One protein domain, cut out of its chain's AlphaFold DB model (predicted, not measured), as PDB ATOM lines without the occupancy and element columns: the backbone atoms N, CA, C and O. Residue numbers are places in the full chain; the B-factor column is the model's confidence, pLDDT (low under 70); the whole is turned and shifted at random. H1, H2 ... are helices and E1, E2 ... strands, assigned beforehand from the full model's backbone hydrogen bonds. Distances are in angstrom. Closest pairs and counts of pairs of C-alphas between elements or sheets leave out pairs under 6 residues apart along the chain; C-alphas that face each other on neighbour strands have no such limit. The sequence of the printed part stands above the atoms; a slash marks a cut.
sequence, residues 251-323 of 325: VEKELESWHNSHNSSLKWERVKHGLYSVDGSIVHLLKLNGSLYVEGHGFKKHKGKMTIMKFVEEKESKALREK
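What this domain is: This is residues 251 to 323 of the 325 residues of an uncharacterized protein of Theileria orientalis (UniProt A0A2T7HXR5). A strongly twisted sheet of five strands, a meander in which each strand is the antiparallel neighbour of the one before, has two helices packed on it: H2 runs along E3, while H1 lies beside the strands near E3 and E4. E3, the longest strand, joins the E1 and E2 part of the sheet to the E4 and E5 part through staggered pairing. The printed part has 73 residues with two named helices and five named strands, in the order H1 E1 E2 E3 E4 E5 H2, and the strands lie across the sheet as E1 - E2 - E3 - E4 - E5. The class is mixed, helices and strands; the whole is compact, with a radius of gyration of the C-alphas of 11.7 A, and rounded, with spans of 33 by 27 by 21 A.

Where its parts are: H1, residues 251 to 259, begins at C-alpha 251 (16.382, -8.924, -42.144) and is 11.8 A long. E1 is residues 268 to 272, 12.2 A, and E2 is residues 275 to 278. E3, residues 281 to 288, runs 21.7 A from C-alpha 281 at (12.730, -24.267, -33.564). E4 is residues 291 to 295, 12.8 A, and E5 is residues 305 to 307. H2, residues 308 to 321, runs 20.2 A to C-alpha 321 at (25.264, -33.753, -27.954).

How they stand to each other: E1 and E2 form a hairpin, with N 269 and O 277 2.9 A apart, within hydrogen-bond range. In the hairpin of E2 and E3, N 283 and O 276 are within range at 2.8 A. E3 pairs with E2 over residues 281 to 284 and with E4 over residues 284 to 288. In the hairpin of E3 and E4, N 286 and O 293 are 2.8 A apart, within range. In the hairpin of E4 and E5, N 294 and O 306 are within range at 2.8 A. E1 and E5 are the edge strands. The domain has two layers, with H1 and H2 on one face of the sheet. H1 is on the sheet at a height of 5.5 A, over none of the strands; its closest C-alphas to E3 are those of Val 251 and Lys 287, 5.7 A. H2 is on the sheet at a height of 11.1 A, over E3 and only just over E2, on which 3 of its C-alphas fall; on the local plane it runs along the strands, at 5 degrees to E3. The closest C-alphas of E4 and H2 are those of Tyr 293 and Ile 308, 5.1 A. H1 and H2 are near each other, with 6 pairs of C-alphas within 10 A. In H1 and H2 every O i to N i+4 pair is within hydrogen-bond range.

The domain as a whole: The two C-alphas farthest apart are those of Asn 289 and Lys 323, 36.0 A. The printed part has no cut and no long link; H1 to E1 and E4 to E5 are short links, of 8 and 9 residues. The mean pLDDT of the printed part is 83.8, and residues 296 to 303 and residue 323 are under 70.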
ATOM      1  N   VAL A 251      16.042  -7.790 -43.023       91.56
ATOM      2  CA  VAL A 251      16.382  -8.924 -42.144       91.56
ATOM      3  C   VAL A 251      16.735 -10.159 -42.974       91.56
ATOM      4  O   VAL A 251      17.742 -10.798 -42.700       91.56
ATOM      5  N   GLU A 252      15.949 -10.468 -44.010       91.69
ATOM      6  CA  GLU A 252      16.131 -11.674 -44.829       91.69
ATOM      7  C   GLU A 252      17.403 -11.602 -45.687       91.69
ATOM      8  O   GLU A 252      18.167 -12.561 -45.723       91.69
ATOM      9  N   LYS A 253      17.705 -10.433 -46.275       91.31
ATOM     10  CA  LYS A 253      18.977 -10.192 -46.985       91.31
ATOM     11  C   LYS A 253      20.200 -10.255 -46.069       91.31
ATOM     12  O   LYS A 253      21.268 -10.687 -46.489       91.31
ATOM     13  N   GLU A 254      20.064  -9.802 -44.821       92.00
ATOM     14  CA  GLU A 254      21.152  -9.917 -43.842       92.00
ATOM     15  C   GLU A 254      21.338 -11.373 -43.407       92.00
ATOM     16  O   GLU A 254      22.464 -11.801 -43.186       92.00
ATOM     17  N   LEU A 255      20.251 -12.153 -43.332       92.06
ATOM     18  CA  LEU A 255      20.308 -13.574 -42.997       92.06
ATOM     19  C   LEU A 255      20.978 -14.368 -44.119       92.06
ATOM     20  O   LEU A 255      21.846 -15.179 -43.835       92.06
ATOM     21  N   GLU A 256      20.632 -14.085 -45.373       92.44
ATOM     22  CA  GLU A 256      21.300 -14.608 -46.569       92.44
ATOM     23  C   GLU A 256      22.795 -14.263 -46.587       92.44
ATOM     24  O   GLU A 256      23.631 -15.161 -46.671       92.44
ATOM     25  N   SER A 257      23.143 -12.982 -46.427       90.88
ATOM     26  CA  SER A 257      24.538 -12.523 -46.388       90.88
ATOM     27  C   SER A 257      25.337 -13.174 -45.252       90.88
ATOM     28  O   SER A 257      26.455 -13.652 -45.463       90.88
ATOM     29  N   TRP A 258      24.768 -13.238 -44.045       91.62
ATOM     30  CA  TRP A 258      25.433 -13.825 -42.885       91.62
ATOM     31  C   TRP A 258      25.542 -15.348 -43.005       91.62
ATOM     32  O   TRP A 258      26.638 -15.891 -42.918       91.62
ATOM     33  N   HIS A 259      24.442 -16.057 -43.253       90.69
ATOM     34  CA  HIS A 259      24.436 -17.521 -43.273       90.69
ATOM     35  C   HIS A 259      25.281 -18.084 -44.423       90.69
ATOM     36  O   HIS A 259      26.056 -19.012 -44.205       90.69
ATOM     37  N   ASN A 260      25.246 -17.469 -45.612       89.81
ATOM     38  CA  ASN A 260      26.050 -17.919 -46.755       89.81
ATOM     39  C   ASN A 260      27.541 -17.537 -46.672       89.81
ATOM     40  O   ASN A 260      28.324 -17.985 -47.509       89.81
ATOM     41  N   SER A 261      27.944 -16.733 -45.681       88.56
ATOM     42  CA  SER A 261      29.353 -16.404 -45.406       88.56
ATOM     43  C   SER A 261      29.952 -17.169 -44.223       88.56
ATOM     44  O   SER A 261      31.138 -16.995 -43.937       88.56
ATOM     45  N   HIS A 262      29.180 -18.026 -43.547       90.75
ATOM     46  CA  HIS A 262      29.627 -18.792 -42.382       90.75
ATOM     47  C   HIS A 262      29.446 -20.303 -42.590       90.75
ATOM     48  O   HIS A 262      28.600 -20.752 -43.358       90.75
ATOM     49  N   ASN A 263      30.224 -21.117 -41.873       87.81
ATOM     50  CA  ASN A 263      30.181 -22.587 -41.937       87.81
ATOM     51  C   ASN A 263      28.970 -23.230 -41.219       87.81
ATOM     52  O   ASN A 263      29.089 -24.309 -40.647       87.81
ATOM     53  N   SER A 264      27.818 -22.558 -41.243       86.94
ATOM     54  CA  SER A 264      26.584 -22.952 -40.560       86.94
ATOM     55  C   SER A 264      25.933 -24.172 -41.227       86.94
ATOM     56  O   SER A 264      25.662 -24.183 -42.430       86.94
ATOM     57  N   SER A 265      25.662 -25.205 -40.439       86.19
ATOM     58  CA  SER A 265      24.960 -26.425 -40.852       86.19
ATOM     59  C   SER A 265      23.439 -26.345 -40.700       86.19
ATOM     60  O   SER A 265      22.723 -27.155 -41.286       86.19
ATOM     61  N   LEU A 266      22.935 -25.356 -39.955       88.38
ATOM     62  CA  LEU A 266      21.510 -25.215 -39.655       88.38
ATOM     63  C   LEU A 266      20.682 -24.871 -40.899       88.38
ATOM     64  O   LEU A 266      21.045 -23.987 -41.683       88.38
ATOM     65  N   LYS A 267      19.513 -25.501 -41.041       91.19
ATOM     66  CA  LYS A 267      18.571 -25.174 -42.117       91.19
ATOM     67  C   LYS A 267      17.644 -24.037 -41.682       91.19
ATOM     68  O   LYS A 267      16.849 -24.210 -40.762       91.19
ATOM     69  N   TRP A 268      17.711 -22.895 -42.366       91.31
ATOM     70  CA  TRP A 268      16.820 -21.753 -42.125       91.31
ATOM     71  C   TRP A 268      15.639 -21.755 -43.099       91.31
ATOM     72  O   TRP A 268      15.818 -21.805 -44.314       91.31
ATOM     73  N   GLU A 269      14.422 -21.636 -42.574       90.94
ATOM     74  CA  GLU A 269      13.198 -21.513 -43.369       90.94
ATOM     75  C   GLU A 269      12.365 -20.326 -42.878       90.94
ATOM     76  O   GLU A 269      12.061 -20.205 -41.693       90.94
ATOM     77  N   ARG A 270      11.963 -19.424 -43.779       90.62
ATOM     78  CA  ARG A 270      11.079 -18.306 -43.423       90.62
ATOM     79  C   ARG A 270       9.666 -18.822 -43.133       90.62
ATOM     80  O   ARG A 270       9.040 -19.413 -44.008       90.62
ATOM     81  N   VAL A 271       9.143 -18.519 -41.943       89.06
ATOM     82  CA  VAL A 271       7.755 -18.818 -41.543       89.06
ATOM     83  C   VAL A 271       6.862 -17.602 -41.800       89.06
ATOM     84  O   VAL A 271       5.838 -17.714 -42.468       89.06
ATOM     85  N   LYS A 272       7.254 -16.424 -41.295       88.75
ATOM     86  CA  LYS A 272       6.574 -15.127 -41.488       88.75
ATOM     87  C   LYS A 272       7.605 -13.988 -41.491       88.75
ATOM     88  O   LYS A 272       8.796 -14.232 -41.332       88.75
ATOM     89  N   HIS A 273       7.159 -12.745 -41.679       87.50
ATOM     90  CA  HIS A 273       8.018 -11.569 -41.496       87.50
ATOM     91  C   HIS A 273       8.696 -11.609 -40.116       87.50
ATOM     92  O   HIS A 273       8.022 -11.843 -39.113       87.50
ATOM     93  N   GLY A 274      10.022 -11.448 -40.079       85.62
ATOM     94  CA  GLY A 274      10.824 -11.545 -38.854       85.62
ATOM     95  C   GLY A 274      10.867 -12.929 -38.184       85.62
ATOM     96  O   GLY A 274      11.594 -13.085 -37.211       85.62
ATOM     97  N   LEU A 275      10.144 -13.945 -38.668       90.75
ATOM     98  CA  LEU A 275       9.958 -15.222 -37.969       90.75
ATOM     99  C   LEU A 275      10.431 -16.404 -38.822       90.75
ATOM    100  O   LEU A 275       9.904 -16.650 -39.910       90.75
ATOM    101  N   TYR A 276      11.392 -17.162 -38.304       91.56
ATOM    102  CA  TYR A 276      12.101 -18.214 -39.033       91.56
ATOM    103  C   TYR A 276      12.071 -19.532 -38.256       91.56
ATOM    104  O   TYR A 276      12.062 -19.535 -37.029       91.56
ATOM    105  N   SER A 277      12.047 -20.650 -38.972       89.25
ATOM    106  CA  SER A 277      12.235 -22.002 -38.450       89.25
ATOM    107  C   SER A 277      13.689 -22.411 -38.664       89.25
ATOM    108  O   SER A 277      14.244 -22.178 -39.738       89.25
ATOM    109  N   VAL A 278      14.301 -22.990 -37.632       88.69
ATOM    110  CA  VAL A 278      15.692 -23.456 -37.609       88.69
ATOM    111  C   VAL A 278      15.738 -24.772 -36.849       88.69
ATOM    112  O   VAL A 278      15.497 -24.778 -35.639       88.69
ATOM    113  N   ASP A 279      15.994 -25.881 -37.545       80.19
ATOM    114  CA  ASP A 279      16.014 -27.244 -36.987       80.19
ATOM    115  C   ASP A 279      14.841 -27.507 -36.012       80.19
ATOM    116  O   ASP A 279      15.008 -27.810 -34.829       80.19
ATOM    117  N   GLY A 280      13.614 -27.270 -36.498       78.31
ATOM    118  CA  GLY A 280      12.369 -27.451 -35.738       78.31
ATOM    119  C   GLY A 280      12.089 -26.398 -34.654       78.31
ATOM    120  O   GLY A 280      11.077 -26.483 -33.962       78.31
ATOM    121  N   SER A 281      12.950 -25.393 -34.480       83.75
ATOM    122  CA  SER A 281      12.730 -24.267 -33.564       83.75
ATOM    123  C   SER A 281      12.309 -22.997 -34.288       83.75
ATOM    124  O   SER A 281      13.030 -22.513 -35.152       83.75
ATOM    125  N   ILE A 282      11.210 -22.388 -33.849       88.00
ATOM    126  CA  ILE A 282      10.801 -21.063 -34.321       88.00
ATOM    127  C   ILE A 282      11.587 -19.978 -33.560       88.00
ATOM    128  O   ILE A 282      11.701 -20.032 -32.333       88.00
ATOM    129  N   VAL A 283      12.124 -18.994 -34.285       89.44
ATOM    130  CA  VAL A 283      12.881 -17.843 -33.769       89.44
ATOM    131  C   VAL A 283      12.422 -16.530 -34.386       89.44
ATOM    132  O   VAL A 283      12.118 -16.463 -35.576       89.44
ATOM    133  N   HIS A 284      12.431 -15.466 -33.580       90.38
ATOM    134  CA  HIS A 284      12.267 -14.097 -34.060       90.38
ATOM    135  C   HIS A 284      13.643 -13.487 -34.363       90.38
ATOM    136  O   HIS A 284      14.529 -13.510 -33.508       90.38
ATOM    137  N   LEU A 285      13.835 -12.965 -35.576       91.56
ATOM    138  CA  LEU A 285      15.046 -12.276 -36.016       91.56
ATOM    139  C   LEU A 285      14.822 -10.768 -36.106       91.56
ATOM    140  O   LEU A 285      13.918 -10.286 -36.788       91.56
ATOM    141  N   LEU A 286      15.735 -10.027 -35.488       90.62
ATOM    142  CA  LEU A 286      15.813  -8.576 -35.523       90.62
ATOM    143  C   LEU A 286      17.141  -8.134 -36.135       90.62
ATOM    144  O   LEU A 286      18.200  -8.649 -35.775       90.62
ATOM    145  N   LYS A 287      17.098  -7.114 -36.993       91.06
ATOM    146  CA  LYS A 287      18.294  -6.404 -37.460       91.06
ATOM    147  C   LYS A 287      18.479  -5.128 -36.647       91.06
ATOM    148  O   LYS A 287      17.603  -4.269 -36.645       91.06
ATOM    149  N   LEU A 288      19.618  -5.002 -35.971       87.69
ATOM    150  CA  LEU A 288      19.992  -3.836 -35.168       87.69
ATOM    151  C   LEU A 288      21.429  -3.449 -35.523       87.69
ATOM    152  O   LEU A 288      22.316  -4.296 -35.487       87.69
ATOM    153  N   ASN A 289      21.663  -2.185 -35.883       86.12
ATOM    154  CA  ASN A 289      22.992  -1.642 -36.210       86.12
ATOM    155  C   ASN A 289      23.780  -2.485 -37.241       86.12
ATOM    156  O   ASN A 289      24.979  -2.702 -37.095       86.12
ATOM    157  N   GLY A 290      23.095  -3.012 -38.264       82.50
ATOM    158  CA  GLY A 290      23.703  -3.873 -39.290       82.50
ATOM    159  C   GLY A 290      24.004  -5.311 -38.849       82.50
ATOM    160  O   GLY A 290      24.509  -6.082 -39.647       82.50
ATOM    161  N   SER A 291      23.679  -5.698 -37.613       87.19
ATOM    162  CA  SER A 291      23.866  -7.058 -37.089       87.19
ATOM    163  C   SER A 291      22.531  -7.760 -36.834       87.19
ATOM    164  O   SER A 291      21.527  -7.118 -36.510       87.19
ATOM    165  N   LEU A 292      22.522  -9.090 -36.952       91.62
ATOM    166  CA  LEU A 292      21.354  -9.923 -36.660       91.62
ATOM    167  C   LEU A 292      21.343 -10.439 -35.224       91.62
ATOM    168  O   LEU A 292      22.338 -10.950 -34.697       91.62
ATOM    169  N   TYR A 293      20.159 -10.363 -34.630       90.44
ATOM    170  CA  TYR A 293      19.861 -10.824 -33.287       90.44
ATOM    171  C   TYR A 293      18.649 -11.750 -33.299       90.44
ATOM    172  O   TYR A 293      17.639 -11.455 -33.930       90.44
ATOM    173  N   VAL A 294      18.747 -12.840 -32.549       89.88
ATOM    174  CA  VAL A 294      17.635 -13.719 -32.202       89.88
ATOM    175  C   VAL A 294      16.998 -13.198 -30.919       89.88
ATOM    176  O   VAL A 294      17.672 -13.029 -29.900       89.88
ATOM    177  N   GLU A 295      15.698 -12.948 -30.957       83.56
ATOM    178  CA  GLU A 295      14.901 -12.561 -29.800       83.56
ATOM    179  C   GLU A 295      14.108 -13.764 -29.281       83.56
ATOM    180  O   GLU A 295      13.403 -14.432 -30.036       83.56
ATOM    181  N   GLY A 296      14.223 -14.036 -27.978       63.66
ATOM    182  CA  GLY A 296      13.276 -14.897 -27.267       63.66
ATOM    183  C   GLY A 296      13.179 -16.352 -27.740       63.66
ATOM    184  O   GLY A 296      12.072 -16.883 -27.801       63.66
ATOM    185  N   HIS A 297      14.296 -17.041 -28.014       55.06
ATOM    186  CA  HIS A 297      14.252 -18.515 -28.021       55.06
ATOM    187  C   HIS A 297      13.987 -19.027 -26.590       55.06
ATOM    188  O   HIS A 297      14.440 -18.419 -25.621       55.06
ATOM    189  N   GLY A 298      13.258 -20.139 -26.450       51.28
ATOM    190  CA  GLY A 298      12.720 -20.708 -25.201       51.28
ATOM    191  C   GLY A 298      13.718 -21.144 -24.113       51.28
ATOM    192  O   GLY A 298      13.352 -21.886 -23.200       51.28
ATOM    193  N   PHE A 299      14.966 -20.682 -24.150       51.72
ATOM    194  CA  PHE A 299      15.912 -20.824 -23.051       51.72
ATOM    195  C   PHE A 299      15.542 -19.878 -21.901       51.72
ATOM    196  O   PHE A 299      15.810 -18.678 -21.949       51.72
ATOM    197  N   LYS A 300      15.036 -20.432 -20.786       54.16
ATOM    198  CA  LYS A 300      14.786 -19.688 -19.527       54.16
ATOM    199  C   LYS A 300      15.992 -18.857 -19.033       54.16
ATOM    200  O   LYS A 300      15.796 -17.940 -18.241       54.16
ATOM    201  N   LYS A 301      17.213 -19.170 -19.492       55.19
ATOM    202  CA  LYS A 301      18.471 -18.474 -19.169       55.19
ATOM    203  C   LYS A 301      18.689 -17.160 -19.935       55.19
ATOM    204  O   LYS A 301      19.417 -16.304 -19.443       55.19
ATOM    205  N   HIS A 302      18.064 -16.973 -21.099       54.22
ATOM    206  CA  HIS A 302      18.294 -15.815 -21.972       54.22
ATOM    207  C   HIS A 302      16.992 -15.061 -22.268       54.22
ATOM    208  O   HIS A 302      16.518 -14.998 -23.400       54.22
ATOM    209  N   LYS A 303      16.433 -14.418 -21.232       55.94
ATOM    210  CA  LYS A 303      15.410 -13.370 -21.388       55.94
ATOM    211  C   LYS A 303      16.041 -12.105 -21.994       55.94
ATOM    212  O   LYS A 303      16.321 -11.145 -21.283       55.94
ATOM    213  N   GLY A 304      16.308 -12.125 -23.297       71.56
ATOM    214  CA  GLY A 304      16.926 -11.015 -24.015       71.56
ATOM    215  C   GLY A 304      17.163 -11.310 -25.496       71.56
ATOM    216  O   GLY A 304      16.683 -12.309 -26.034       71.56
ATOM    217  N   LYS A 305      17.921 -10.422 -26.144       83.00
ATOM    218  CA  LYS A 305      18.369 -10.561 -27.535       83.00
ATOM    219  C   LYS A 305      19.763 -11.190 -27.552       83.00
ATOM    220  O   LYS A 305      20.661 -10.700 -26.870       83.00
ATOM    221  N   MET A 306      19.950 -12.249 -28.329       87.31
ATOM    222  CA  MET A 306      21.234 -12.928 -28.529       87.31
ATOM    223  C   MET A 306      21.734 -12.677 -29.953       87.31
ATOM    224  O   MET A 306      20.928 -12.584 -30.869       87.31
ATOM    225  N   THR A 307      23.044 -12.551 -30.175       88.69
ATOM    226  CA  THR A 307      23.586 -12.442 -31.542       88.69
ATOM    227  C   THR A 307      23.367 -13.742 -32.313       88.69
ATOM    228  O   THR A 307      23.481 -14.825 -31.735       88.69
ATOM    229  N   ILE A 308      23.099 -13.649 -33.621       89.88
ATOM    230  CA  ILE A 308      22.850 -14.833 -34.462       89.88
ATOM    231  C   ILE A 308      23.993 -15.859 -34.381       89.88
ATOM    232  O   ILE A 308      23.738 -17.043 -34.204       89.88
ATOM    233  N   MET A 309      25.247 -15.399 -34.366       89.06
ATOM    234  CA  MET A 309      26.433 -16.254 -34.246       89.06
ATOM    235  C   MET A 309      26.412 -17.120 -32.975       89.06
ATOM    236  O   MET A 309      26.560 -18.334 -33.068       89.06
ATOM    237  N   LYS A 310      26.127 -16.530 -31.803       88.31
ATOM    238  CA  LYS A 310      26.028 -17.282 -30.536       88.31
ATOM    239  C   LYS A 310      24.858 -18.263 -30.535       88.31
ATOM    240  O   LYS A 310      24.977 -19.351 -29.983       88.31
ATOM    241  N   PHE A 311      23.739 -17.881 -31.154       88.81
ATOM    242  CA  PHE A 311      22.587 -18.765 -31.300       88.81
ATOM    243  C   PHE A 311      22.917 -19.999 -32.146       88.81
ATOM    244  O   PHE A 311      22.573 -21.107 -31.742       88.81
ATOM    245  N   VAL A 312      23.605 -19.823 -33.280       88.75
ATOM    246  CA  VAL A 312      24.013 -20.944 -34.140       88.75
ATOM    247  C   VAL A 312      25.029 -21.841 -33.425       88.75
ATOM    248  O   VAL A 312      24.818 -23.049 -33.370       88.75
ATOM    249  N   GLU A 313      26.050 -21.270 -32.777       88.50
ATOM    250  CA  GLU A 313      27.022 -22.034 -31.976       88.50
ATOM    251  C   GLU A 313      26.351 -22.878 -30.877       88.50
ATOM    252  O   GLU A 313      26.669 -24.059 -30.717       88.50
ATOM    253  N   GLU A 314      25.400 -22.311 -30.122       86.00
ATOM    254  CA  GLU A 314      24.662 -23.040 -29.081       86.00
ATOM    255  C   GLU A 314      23.764 -24.136 -29.677       86.00
ATOM    256  O   GLU A 314      23.696 -25.245 -29.136       86.00
ATOM    257  N   LYS A 315      23.114 -23.857 -30.812       86.44
ATOM    258  CA  LYS A 315      22.247 -24.806 -31.520       86.44
ATOM    259  C   LYS A 315      23.006 -26.012 -32.053       86.44
ATOM    260  O   LYS A 315      22.607 -27.138 -31.765       86.44
ATOM    261  N   GLU A 316      24.112 -25.796 -32.753       86.12
ATOM    262  CA  GLU A 316      24.935 -26.884 -33.281       86.12
ATOM    263  C   GLU A 316      25.621 -27.673 -32.163       86.12
ATOM    264  O   GLU A 316      25.652 -28.901 -32.201       86.12
ATOM    265  N   SER A 317      26.080 -26.995 -31.104       84.06
ATOM    266  CA  SER A 317      26.619 -27.672 -29.916       84.06
ATOM    267  C   SER A 317      25.574 -28.564 -29.233       84.06
ATOM    268  O   SER A 317      25.920 -29.626 -28.719       84.06
ATOM    269  N   LYS A 318      24.291 -28.170 -29.233       82.75
ATOM    270  CA  LYS A 318      23.190 -29.013 -28.740       82.75
ATOM    271  C   LYS A 318      22.925 -30.194 -29.679       82.75
ATOM    272  O   LYS A 318      22.872 -31.322 -29.204       82.75
ATOM    273  N   ALA A 319      22.851 -29.950 -30.987       81.44
ATOM    274  CA  ALA A 319      22.628 -30.989 -31.995       81.44
ATOM    275  C   ALA A 319      23.758 -32.038 -32.055       81.44
ATOM    276  O   ALA A 319      23.501 -33.188 -32.401       81.44
ATOM    277  N   LEU A 320      25.001 -31.676 -31.711       79.00
ATOM    278  CA  LEU A 320      26.095 -32.643 -31.565       79.00
ATOM    279  C   LEU A 320      25.950 -33.528 -30.322       79.00
ATOM    280  O   LEU A 320      26.257 -34.711 -30.407       79.00
ATOM    281  N   ARG A 321      25.483 -32.980 -29.191       77.31
ATOM    282  CA  ARG A 321      25.264 -33.753 -27.954       77.31
ATOM    283  C   ARG A 321      24.152 -34.786 -28.124       77.31
ATOM    284  O   ARG A 321      24.338 -35.942 -27.773       77.31
ATOM    285  N   GLU A 322      23.049 -34.385 -28.753       75.69
ATOM    286  CA  GLU A 322      21.891 -35.252 -29.039       75.69
ATOM    287  C   GLU A 322      22.191 -36.376 -30.047       75.69
ATOM    288  O   GLU A 322      21.383 -37.282 -30.205       75.69
ATOM    289  N   LYS A 323      23.338 -36.326 -30.739       69.75
ATOM    290  CA  LYS A 323      23.823 -37.384 -31.647       69.75
ATOM    291  C   LYS A 323      24.875 -38.303 -31.011       69.75
ATOM    292  O   LYS A 323      25.391 -39.179 -31.701       69.75
TER     293      LYS A 323